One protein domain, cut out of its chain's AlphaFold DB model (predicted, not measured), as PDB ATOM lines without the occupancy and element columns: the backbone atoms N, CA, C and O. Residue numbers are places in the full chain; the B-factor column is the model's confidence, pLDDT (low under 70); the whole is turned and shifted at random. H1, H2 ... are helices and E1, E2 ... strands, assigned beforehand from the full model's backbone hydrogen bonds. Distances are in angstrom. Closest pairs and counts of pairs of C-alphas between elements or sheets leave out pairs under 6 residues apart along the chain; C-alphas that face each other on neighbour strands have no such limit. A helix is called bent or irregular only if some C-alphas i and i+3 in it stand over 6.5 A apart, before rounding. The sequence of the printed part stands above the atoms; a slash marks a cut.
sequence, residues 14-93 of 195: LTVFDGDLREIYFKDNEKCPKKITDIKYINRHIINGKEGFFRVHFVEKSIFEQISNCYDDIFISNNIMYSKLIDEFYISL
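This is residues 14 to 93 of the 195 residues of an uncharacterized protein of Clostridiales bacterium (UniProt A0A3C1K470). Two antiparallel hairpins, E2 with E3 and E4 with E5, splay apart from a shared base, and one long helix, H1, runs out from that base as an arm whose far part, residues 72 to 91, sticks out free. The short strand E1 lies beside the last residues of E5, next to the beginning of H1, and no packed core joins the far ends of the hairpins and the helix. The printed part has 80 residues with five named strands and then one named helix, in the order E1 E2 E3 E4 E5 H1; one sheet is mixed, in the order E1 E5 E4, the other is the antiparallel pair E2 and E3, and the class is mixed, helices and strands. The whole is extended, with a radius of gyration of the C-alphas of 18.5 A, and elongated, with spans of 57 by 33 by 28 A.

E1, residues 14 to 17, begins at C-alpha 14, (193.262, 165.749, 205.987), and is 9.8 A long. E2, residues 21 to 27, is 19.4 A long from first to last C-alpha, and E3, residues 30 to 36, is 18.7 A long. E4, residues 38 to 47, measures 25.9 A and bends by 55 degrees at residue 44. E5, residues 50 to 60, is the longest strand by residues and spans 31.4 A, from C-alpha 50 at (189.118, 176.004, 225.248) to C-alpha 60. H1, residues 61 to 91, is 44.9 A long and ends at C-alpha 91, (163.572, 186.828, 207.590). H1 is irregular: C-alphas 62 and 65 are 7.8 A apart, and its line is a rough one.

E1 is an edge strand and runs parallel to E5, with 37 degrees between their directions; N 15 and O 57 are 2.8 A apart, within hydrogen-bond range, and C-alphas 15 and 58, which face each other, are 4.7 A apart. E2 and E3 form a hairpin, antiparallel at 151 degrees, with N 23 and O 34 at 2.8 A and N 32 and O 25 at 2.8 A. E3 runs on into E4 across a break of 1 residue, at 94 degrees. E4, the other edge strand, forms a hairpin with E5, the inner strand; they are antiparallel at 156 degrees, with N 41 and O 56 at 2.9 A and N 52 and O 45 at 2.8 A. Between the two sheets, the closest C-alphas of E2 and E5 are those of Leu 21 and Glu 60, 6.6 A apart. E3 and E5 are only just apart, with their closest C-alphas at 8.3 A. H1 is on the sheet E1 E5 E4, in two layers, a helix on one face of a sheet; its height over the sheet is 12.7 A. It lies over E5 and runs along the strands, at 20 degrees to E5 on the local plane. The closest C-alphas of E1 and H1 are those of Phe 17 and Lys 61, 5.7 A apart. H1 is apart from E2 and from E3. Within H1, 25 of 27 O i to N i+4 pairs are within hydrogen-bond range.

The two C-alphas farthest apart are those of Asn 29 and Ile 91, 57.7 A. Residues 46 to 51 stand free, and so do residues 72 to 93, of which 72 to 91 belong to H1. The body without these stretches has 52 residues and spans 39 by 30 by 16 A. The printed part has no cut, and the five links between its elements are tight. The mean pLDDT of the printed part is 89.4, and no printed residue is under 70; the mean is 82 in E4 and 84 in E5.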
ATOM      1  N   LEU A  14     193.070 166.911 206.845       88.94
ATOM      2  CA  LEU A  14     193.262 165.749 205.987       88.94
ATOM      3  C   LEU A  14     194.687 165.220 206.162       88.94
ATOM      4  O   LEU A  14     195.656 165.935 205.922       88.94
ATOM      5  N   THR A  15     194.808 163.970 206.598       90.25
ATOM      6  CA  THR A  15     196.081 163.258 206.744       90.25
ATOM      7  C   THR A  15     196.179 162.205 205.653       90.25
ATOM      8  O   THR A  15     195.355 161.294 205.597       90.25
ATOM      9  N   VAL A  16     197.186 162.325 204.791       92.62
ATOM     10  CA  VAL A  16     197.402 161.403 203.670       92.62
ATOM     11  C   VAL A  16     198.455 160.376 204.055       92.62
ATOM     12  O   VAL A  16     199.545 160.737 204.500       92.62
ATOM     13  N   PHE A  17     198.133 159.100 203.872       92.25
ATOM     14  CA  PHE A  17     199.032 157.985 204.135       92.25
ATOM     15  C   PHE A  17     199.459 157.313 202.825       92.25
ATOM     16  O   PHE A  17     198.621 156.933 202.006       92.25
ATOM     17  N   ASP A  18     200.771 157.172 202.627       93.44
ATOM     18  CA  ASP A  18     201.364 156.469 201.482       93.44
ATOM     19  C   ASP A  18     201.663 155.013 201.874       93.44
ATOM     20  O   ASP A  18     202.795 154.640 202.178       93.44
ATOM     21  N   GLY A  19     200.599 154.214 201.983       89.25
ATOM     22  CA  GLY A  19     200.647 152.815 202.397       89.25
ATOM     23  C   GLY A  19     199.250 152.216 202.574       89.25
ATOM     24  O   GLY A  19     198.247 152.867 202.299       89.25
ATOM     25  N   ASP A  20     199.193 150.971 203.048       89.62
ATOM     26  CA  ASP A  20     197.936 150.268 203.329       89.62
ATOM     27  C   ASP A  20     197.292 150.781 204.630       89.62
ATOM     28  O   ASP A  20     197.884 150.661 205.708       89.62
ATOM     29  N   LEU A  21     196.046 151.254 204.557       91.06
ATOM     30  CA  LEU A  21     195.218 151.501 205.736       91.06
ATOM     31  C   LEU A  21     194.386 150.254 206.071       91.06
ATOM     32  O   LEU A  21     193.713 149.650 205.228       91.06
ATOM     33  N   ARG A  22     194.436 149.835 207.341       91.31
ATOM     34  CA  ARG A  22     193.690 148.677 207.845       91.31
ATOM     35  C   ARG A  22     192.997 149.003 209.153       91.31
ATOM     36  O   ARG A  22     193.611 149.503 210.089       91.31
ATOM     37  N   GLU A  23     191.730 148.645 209.215       90.19
ATOM     38  CA  GLU A  23     190.939 148.659 210.430       90.19
ATOM     39  C   GLU A  23     190.989 147.266 211.064       90.19
ATOM     40  O   GLU A  23     190.812 146.261 210.373       90.19
ATOM     41  N   ILE A  24     191.278 147.186 212.363       91.62
ATOM     42  CA  ILE A  24     191.397 145.912 213.079       91.62
ATOM     43  C   ILE A  24     190.258 145.823 214.083       91.62
ATOM     44  O   ILE A  24     190.227 146.570 215.059       91.62
ATOM     45  N   TYR A  25     189.366 144.863 213.866       90.38
ATOM     46  CA  TYR A  25     188.367 144.477 214.852       90.38
ATOM     47  C   TYR A  25     188.805 143.207 215.566       90.38
ATOM     48  O   TYR A  25     189.449 142.341 214.973       90.38
ATOM     49  N   PHE A  26     188.426 143.095 216.836       90.88
ATOM     50  CA  PHE A  26     188.582 141.868 217.604       90.88
ATOM     51  C   PHE A  26     187.219 141.197 217.725       90.88
ATOM     52  O   PHE A  26     186.280 141.798 218.247       90.88
ATOM     53  N   LYS A  27     187.114 139.963 217.238       91.81
ATOM     54  CA  LYS A  27     185.926 139.122 217.391       91.81
ATOM     55  C   LYS A  27     186.372 137.792 217.979       91.81
ATOM     56  O   LYS A  27     187.277 137.178 217.436       91.81
ATOM     57  N   ASP A  28     185.791 137.390 219.108       91.44
ATOM     58  CA  ASP A  28     186.122 136.131 219.793       91.44
ATOM     59  C   ASP A  28     187.635 135.959 220.079       91.44
ATOM     60  O   ASP A  28     188.192 134.877 219.944       91.44
ATOM     61  N   ASN A  29     188.316 137.047 220.472       89.62
ATOM     62  CA  ASN A  29     189.779 137.148 220.642       89.62
ATOM     63  C   ASN A  29     190.628 136.967 219.365       89.62
ATOM     64  O   ASN A  29     191.858 137.000 219.444       89.62
ATOM     65  N   GLU A  30     190.017 136.874 218.186       91.31
ATOM     66  CA  GLU A  30     190.715 136.845 216.903       91.31
ATOM     67  C   GLU A  30     190.785 138.235 216.257       91.31
ATOM     68  O   GLU A  30     189.854 139.042 216.335       91.31
ATOM     69  N   LYS A  31     191.917 138.528 215.603       93.56
ATOM     70  CA  LYS A  31     192.119 139.765 214.837       93.56
ATOM     71  C   LYS A  31     191.494 139.615 213.454       93.56
ATOM     72  O   LYS A  31     191.955 138.802 212.658       93.56
ATOM     73  N   CYS A  32     190.535 140.471 213.128       93.19
ATOM     74  CA  CYS A  32     189.910 140.545 211.811       93.19
ATOM     75  C   CYS A  32     190.332 141.850 211.105       93.19
ATOM     76  O   CYS A  32     189.650 142.867 211.252       93.19
ATOM     77  N   PRO A  33     191.469 141.871 210.378       92.19
ATOM     78  CA  PRO A  33     191.905 143.056 209.649       92.19
ATOM     79  C   PRO A  33     191.058 143.270 208.388       92.19
ATOM     80  O   PRO A  33     190.933 142.379 207.550       92.19
ATOM     81  N   LYS A  34     190.544 144.485 208.210       93.50
ATOM     82  CA  LYS A  34     189.818 144.928 207.019       93.50
ATOM     83  C   LYS A  34     190.593 146.058 206.349       93.50
ATOM     84  O   LYS A  34     190.959 147.026 207.010       93.50
ATOM     85  N   LYS A  35     190.839 145.953 205.040       92.12
ATOM     86  CA  LYS A  35     191.404 147.070 204.273       92.12
ATOM     87  C   LYS A  35     190.364 148.187 204.163       92.12
ATOM     88  O   LYS A  35     189.200 147.916 203.867       92.12
ATOM     89  N   ILE A  36     190.795 149.415 204.411       94.06
ATOM     90  CA  ILE A  36     189.984 150.627 204.296       94.06
ATOM     91  C   ILE A  36     190.777 151.669 203.514       94.06
ATOM     92  O   ILE A  36     192.000 151.635 203.511       94.06
ATOM     93  N   THR A  37     190.085 152.584 202.849       93.94
ATOM     94  CA  THR A  37     190.722 153.666 202.084       93.94
ATOM     95  C   THR A  37     190.673 154.997 202.823       93.94
ATOM     96  O   THR A  37     191.533 155.844 202.610       93.94
ATOM     97  N   ASP A  38     189.698 155.177 203.715       93.06
ATOM     98  CA  ASP A  38     189.571 156.343 204.580       93.06
ATOM     99  C   ASP A  38     188.994 155.996 205.954       93.06
ATOM    100  O   ASP A  38     188.305 154.991 206.134       93.06
ATOM    101  N   ILE A  39     189.268 156.860 206.931       91.25
ATOM    102  CA  ILE A  39     188.609 156.851 208.236       91.25
ATOM    103  C   ILE A  39     188.541 158.265 208.819       91.25
ATOM    104  O   ILE A  39     189.467 159.069 208.685       91.25
ATOM    105  N   LYS A  40     187.424 158.583 209.479       89.69
ATOM    106  CA  LYS A  40     187.182 159.880 210.124       89.69
ATOM    107  C   LYS A  40     187.066 159.711 211.629       89.69
ATOM    108  O   LYS A  40     186.223 158.953 212.096       89.69
ATOM    109  N   TYR A  41     187.827 160.507 212.368       84.81
ATOM    110  CA  TYR A  41     187.734 160.608 213.819       84.81
ATOM    111  C   TYR A  41     187.302 162.008 214.225       84.81
ATOM    112  O   TYR A  41     187.768 162.997 213.661       84.81
ATOM    113  N   ILE A  42     186.421 162.093 215.218       81.50
ATOM    114  CA  ILE A  42     186.165 163.337 215.939       81.50
ATOM    115  C   ILE A  42     187.023 163.273 217.194       81.50
ATOM    116  O   ILE A  42     186.713 162.533 218.124       81.50
ATOM    117  N   ASN A  43     188.119 164.021 217.194       76.00
ATOM    118  CA  ASN A  43     189.010 164.094 218.337       76.00
ATOM    119  C   ASN A  43     188.685 165.324 219.177       76.00
ATOM    120  O   ASN A  43     188.437 166.415 218.660       76.00
ATOM    121  N   ARG A  44     188.698 165.132 220.493       79.88
ATOM    122  CA  ARG A  44     188.599 166.201 221.481       79.88
ATOM    123  C   ARG A  44     189.993 166.792 221.680       79.88
ATOM    124  O   ARG A  44     190.921 166.072 222.034       79.88
ATOM    125  N   HIS A  45     190.136 168.092 221.468       74.94
ATOM    126  CA  HIS A  45     191.380 168.826 221.678       74.94
ATOM    127  C   HIS A  45     191.140 170.010 222.618       74.94
ATOM    128  O   HIS A  45     190.054 170.581 222.653       74.94
ATOM    129  N   ILE A  46     192.171 170.402 223.365       76.88
ATOM    130  CA  ILE A  46     192.166 171.630 224.165       76.88
ATOM    131  C   ILE A  46     193.152 172.593 223.507       76.88
ATOM    132  O   ILE A  46     194.352 172.331 223.490       76.88
ATOM    133  N   ILE A  47     192.651 173.697 222.951       72.75
ATOM    134  CA  ILE A  47     193.463 174.749 222.327       72.75
ATOM    135  C   ILE A  47     193.222 176.046 223.098       72.75
ATOM    136  O   ILE A  47     192.084 176.493 223.231       72.75
ATOM    137  N   ASN A  48     194.288 176.655 223.627       71.69
ATOM    138  CA  ASN A  48     194.225 177.883 224.436       71.69
ATOM    139  C   ASN A  48     193.215 177.807 225.598       71.69
ATOM    140  O   ASN A  48     192.447 178.739 225.830       71.69
ATOM    141  N   GLY A  49     193.175 176.670 226.301       79.81
ATOM    142  CA  GLY A  49     192.266 176.451 227.433       79.81
ATOM    143  C   GLY A  49     190.789 176.308 227.051       79.81
ATOM    144  O   GLY A  49     189.947 176.195 227.937       79.81
ATOM    145  N   LYS A  50     190.460 176.293 225.752       77.50
ATOM    146  CA  LYS A  50     189.118 176.004 225.248       77.50
ATOM    147  C   LYS A  50     189.080 174.610 224.651       77.50
ATOM    148  O   LYS A  50     189.953 174.217 223.878       77.50
ATOM    149  N   GLU A  51     188.051 173.873 225.021       80.94
ATOM    150  CA  GLU A  51     187.759 172.579 224.435       80.94
ATOM    151  C   GLU A  51     187.181 172.755 223.027       80.94
ATOM    152  O   GLU A  51     186.318 173.603 222.798       80.94
ATOM    153  N   GLY A  52     187.666 171.955 222.083       75.75
ATOM    154  CA  GLY A  52     187.184 171.914 220.712       75.75
ATOM    155  C   GLY A  52     187.171 170.488 220.179       75.75
ATOM    156  O   GLY A  52     187.964 169.641 220.590       75.75
ATOM    157  N   PHE A  53     186.270 170.226 219.240       78.50
ATOM    158  CA  PHE A  53     186.187 168.953 218.539       78.50
ATOM    159  C   PHE A  53     186.676 169.150 217.113       78.50
ATOM    160  O   PHE A  53     186.186 170.024 216.400       78.50
ATOM    161  N   PHE A  54     187.645 168.341 216.700       74.88
ATOM    162  CA  PHE A  54     188.256 168.432 215.384       74.88
ATOM    163  C   PHE A  54     188.035 167.130 214.637       74.88
ATOM    164  O   PHE A  54     188.278 166.040 215.160       74.88
ATOM    165  N   ARG A  55     187.573 167.251 213.394       81.06
ATOM    166  CA  ARG A  55     187.468 166.112 212.496       81.06
ATOM    167  C   ARG A  55     188.826 165.878 211.846       81.06
ATOM    168  O   ARG A  55     189.299 166.722 211.087       81.06
ATOM    169  N   VAL A  56     189.424 164.728 212.129       85.25
ATOM    170  CA  VAL A  56     190.633 164.252 211.455       85.25
ATOM    171  C   VAL A  56     190.224 163.181 210.460       85.25
ATOM    172  O   VAL A  56     189.570 162.204 210.825       85.25
ATOM    173  N   HIS A  57     190.575 163.386 209.197       90.94
ATOM    174  CA  HIS A  57     190.288 162.466 208.109       90.94
ATOM    175  C   HIS A  57     191.599 161.849 207.635       90.94
ATOM    176  O   HIS A  57     192.455 162.550 207.103       90.94
ATOM    177  N   PHE A  58     191.770 160.553 207.862       91.56
ATOM    178  CA  PHE A  58     192.899 159.792 207.343       91.56
ATOM    179  C   PHE A  58     192.491 159.160 206.022       91.56
ATOM    180  O   PHE A  58     191.413 158.571 205.951       91.56
ATOM    181  N   VAL A  59     193.331 159.285 204.997       94.62
ATOM    182  CA  VAL A  59     193.054 158.767 203.651       94.62
ATOM    183  C   VAL A  59     194.286 158.101 203.056       94.62
ATOM    184  O   VAL A  59     195.406 158.577 203.243       94.62
ATOM    185  N   GLU A  60     194.089 157.015 202.312       95.75
ATOM    186  CA  GLU A  60     195.129 156.462 201.448       95.75
ATOM    187  C   GLU A  60     195.423 157.453 200.315       95.75
ATOM    188  O   GLU A  60     194.522 158.093 199.761       95.75
ATOM    189  N   LYS A  61     196.693 157.551 199.917       94.75
ATOM    190  CA  LYS A  61     197.134 158.399 198.800       94.75
ATOM    191  C   LYS A  61     196.374 158.121 197.498       94.75
ATOM    192  O   LYS A  61     196.147 159.044 196.722       94.75
ATOM    193  N   SER A  62     195.955 156.874 197.286       95.00
ATOM    194  CA  SER A  62     195.209 156.413 196.107       95.00
ATOM    195  C   SER A  62     193.878 157.140 195.891       95.00
ATOM    196  O   SER A  62     193.453 157.285 194.749       95.00
ATOM    197  N   ILE A  63     193.237 157.620 196.962       94.31
ATOM    198  CA  ILE A  63     191.940 158.312 196.906       94.31
ATOM    199  C   ILE A  63     192.048 159.806 197.235       94.31
ATOM    200  O   ILE A  63     191.032 160.491 197.334       94.31
ATOM    201  N   PHE A  64     193.263 160.329 197.432       93.50
ATOM    202  CA  PHE A  64     193.472 161.706 197.880       93.50
ATOM    203  C   PHE A  64     192.797 162.730 196.961       93.50
ATOM    204  O   PHE A  64     192.084 163.599 197.453       93.50
ATOM    205  N   GLU A  65     192.975 162.604 195.644       94.19
ATOM    206  CA  GLU A  65     192.397 163.533 194.667       94.19
ATOM    207  C   GLU A  65     190.864 163.534 194.728       94.19
ATOM    208  O   GLU A  65     190.241 164.591 194.801       94.19
ATOM    209  N   GLN A  66     190.257 162.347 194.819       94.50
ATOM    210  CA  GLN A  66     188.813 162.205 194.996       94.50
ATOM    211  C   GLN A  66     188.334 162.912 196.272       94.50
ATOM    212  O   GLN A  66     187.352 163.649 196.238       94.50
ATOM    213  N   ILE A  67     189.026 162.709 197.398       94.31
ATOM    214  CA  ILE A  67     188.656 163.329 198.675       94.31
ATOM    215  C   ILE A  67     188.872 164.843 198.657       94.31
ATOM    216  O   ILE A  67     188.053 165.569 199.220       94.31
ATOM    217  N   SER A  68     189.936 165.323 198.012       92.00
ATOM    218  CA  SER A  68     190.190 166.753 197.834       92.00
ATOM    219  C   SER A  68     189.030 167.417 197.095       92.00
ATOM    220  O   SER A  68     188.466 168.382 197.605       92.00
ATOM    221  N   ASN A  69     188.587 166.831 195.979       94.25
ATOM    222  CA  ASN A  69     187.440 167.335 195.220       94.25
ATOM    223  C   ASN A  69     186.155 167.344 196.069       94.25
ATOM    224  O   ASN A  69     185.402 168.314 196.053       94.25
ATOM    225  N   CYS A  70     185.931 166.317 196.900       92.62
ATOM    226  CA  CYS A  70     184.804 166.324 197.837       92.62
ATOM    227  C   CYS A  70     184.873 167.476 198.857       92.62
ATOM    228  O   CYS A  70     183.831 167.967 199.288       92.62
ATOM    229  N   TYR A  71     186.065 167.901 199.288       91.25
ATOM    230  CA  TYR A  71     186.198 169.055 200.182       91.25
ATOM    231  C   TYR A  71     185.890 170.377 199.480       91.25
ATOM    232  O   TYR A  71     185.283 171.243 200.112       91.25
ATOM    233  N   ASP A  72     186.232 170.510 198.200       92.69
ATOM    234  CA  ASP A  72     185.844 171.669 197.390       92.69
ATOM    235  C   ASP A  72     184.315 171.750 197.256       92.69
ATOM    236  O   ASP A  72     183.719 172.801 197.511       92.69
ATOM    237  N   ASP A  73     183.656 170.619 196.990       94.31
ATOM    238  CA  ASP A  73     182.191 170.536 196.943       94.31
ATOM    239  C   ASP A  73     181.552 170.902 198.292       94.31
ATOM    240  O   ASP A  73     180.587 171.672 198.352       94.31
ATOM    241  N   ILE A  74     182.105 170.392 199.399       91.12
ATOM    242  CA  ILE A  74     181.653 170.734 200.758       91.12
ATOM    243  C   ILE A  74     181.844 172.227 201.028       91.12
ATOM    244  O   ILE A  74     180.971 172.851 201.628       91.12
ATOM    245  N   PHE A  75     182.959 172.818 200.604       89.75
ATOM    246  CA  PHE A  75     183.212 174.246 200.764       89.75
ATOM    247  C   PHE A  75     182.169 175.085 200.018       89.75
ATOM    248  O   PHE A  75     181.571 175.989 200.609       89.75
ATOM    249  N   ILE A  76     181.890 174.757 198.753       93.12
ATOM    250  CA  ILE A  76     180.860 175.427 197.949       93.12
ATOM    251  C   ILE A  76     179.486 175.275 198.616       93.12
ATOM    252  O   ILE A  76     178.782 176.266 198.823       93.12
ATOM    253  N   SER A  77     179.128 174.052 199.013       93.69
ATOM    254  CA  SER A  77     177.858 173.753 199.679       93.69
ATOM    255  C   SER A  77     177.696 174.527 200.990       93.69
ATOM    256  O   SER A  77     176.659 175.150 201.216       93.69
ATOM    257  N   ASN A  78     178.744 174.577 201.815       90.75
ATOM    258  CA  ASN A  78     178.762 175.329 203.066       90.75
ATOM    259  C   ASN A  78     178.564 176.829 202.833       90.75
ATOM    260  O   ASN A  78     177.776 177.446 203.542       90.75
ATOM    261  N   ASN A  79     179.222 177.425 201.835       89.50
ATOM    262  CA  ASN A  79     179.039 178.848 201.531       89.50
ATOM    263  C   ASN A  79     177.591 179.172 201.146       89.50
ATOM    264  O   ASN A  79     177.034 180.166 201.619       89.50
ATOM    265  N   ILE A  80     176.958 178.316 200.339       93.50
ATOM    266  CA  ILE A  80     175.546 178.463 199.962       93.50
ATOM    267  C   ILE A  80     174.651 178.293 201.196       93.50
ATOM    268  O   ILE A  80     173.789 179.132 201.466       93.50
ATOM    269  N   MET A  81     174.869 177.226 201.968       93.69
ATOM    270  CA  MET A  81     174.057 176.889 203.135       93.69
ATOM    271  C   MET A  81     174.154 177.953 204.230       93.69
ATOM    272  O   MET A  81     173.125 178.390 204.736       93.69
ATOM    273  N   TYR A  82     175.358 178.401 204.590       89.75
ATOM    274  CA  TYR A  82     175.539 179.412 205.631       89.75
ATOM    275  C   TYR A  82     174.943 180.757 205.226       89.75
ATOM    276  O   TYR A  82     174.282 181.385 206.048       89.75
ATOM    277  N   SER A  83     175.102 181.168 203.965       88.81
ATOM    278  CA  SER A  83     174.464 182.390 203.460       88.81
ATOM    279  C   SER A  83     172.943 182.307 203.601       88.81
ATOM    280  O   SER A  83     172.321 183.199 204.173       88.81
ATOM    281  N   LYS A  84     172.357 181.172 203.199       93.81
ATOM    282  CA  LYS A  84     170.922 180.920 203.345       93.81
ATOM    283  C   LYS A  84     170.468 180.937 204.808       93.81
ATOM    284  O   LYS A  84     169.451 181.546 205.113       93.81
ATOM    285  N   LEU A  85     171.221 180.315 205.717       92.06
ATOM    286  CA  LEU A  85     170.904 180.307 207.149       92.06
ATOM    287  C   LEU A  85     170.940 181.712 207.761       92.06
ATOM    288  O   LEU A  85     170.113 182.026 208.617       92.06
ATOM    289  N   ILE A  86     171.876 182.560 207.326       90.56
ATOM    290  CA  ILE A  86     171.933 183.966 207.741       90.56
ATOM    291  C   ILE A  86     170.675 184.696 207.264       90.56
ATOM    292  O   ILE A  86     170.037 185.395 208.049       90.56
ATOM    293  N   ASP A  87     170.277 184.517 206.009       92.06
ATOM    294  CA  ASP A  87     169.088 185.185 205.479       92.06
ATOM    295  C   ASP A  87     167.803 184.681 206.158       92.06
ATOM    296  O   ASP A  87     166.976 185.483 206.594       92.06
ATOM    297  N   GLU A  88     167.666 183.370 206.371       92.44
ATOM    298  CA  GLU A  88     166.563 182.767 207.131       92.44
ATOM    299  C   GLU A  88     166.505 183.261 208.583       92.44
ATOM    300  O   GLU A  88     165.415 183.424 209.156       92.44
ATOM    301  N   PHE A  89     167.666 183.508 209.201       93.88
ATOM    302  CA  PHE A  89     167.751 184.104 210.527       93.88
ATOM    303  C   PHE A  89     167.063 185.473 210.555       93.88
ATOM    304  O   PHE A  89     166.192 185.673 211.402       93.88
ATOM    305  N   TYR A  90     167.379 186.359 209.605       93.19
ATOM    306  CA  TYR A  90     166.811 187.709 209.548       93.19
ATOM    307  C   TYR A  90     165.352 187.743 209.066       93.19
ATOM    308  O   TYR A  90     164.550 188.477 209.637       93.19
ATOM    309  N   ILE A  91     164.962 186.906 208.096       90.56
ATOM    310  CA  ILE A  91     163.572 186.828 207.590       90.56
ATOM    311  C   ILE A  91     162.577 186.510 208.714       90.56
ATOM    312  O   ILE A  91     161.465 187.031 208.753       90.56
ATOM    313  N   SER A  92     162.971 185.637 209.640       87.81
ATOM    314  CA  SER A  92     162.112 185.172 210.734       87.81
ATOM    315  C   SER A  92     162.438 185.809 212.085       87.81
ATOM    316  O   SER A  92     161.914 185.359 213.104       87.81
ATOM    317  N   LEU A  93     163.284 186.843 212.102       93.19
ATOM    318  CA  LEU A  93     163.829 187.453 213.313       93.19
ATOM    319  C   LEU A  93     162.721 187.868 214.293       93.19
ATOM    320  O   LEU A  93     162.658 187.351 215.405       93.19
TER     321      LEU A  93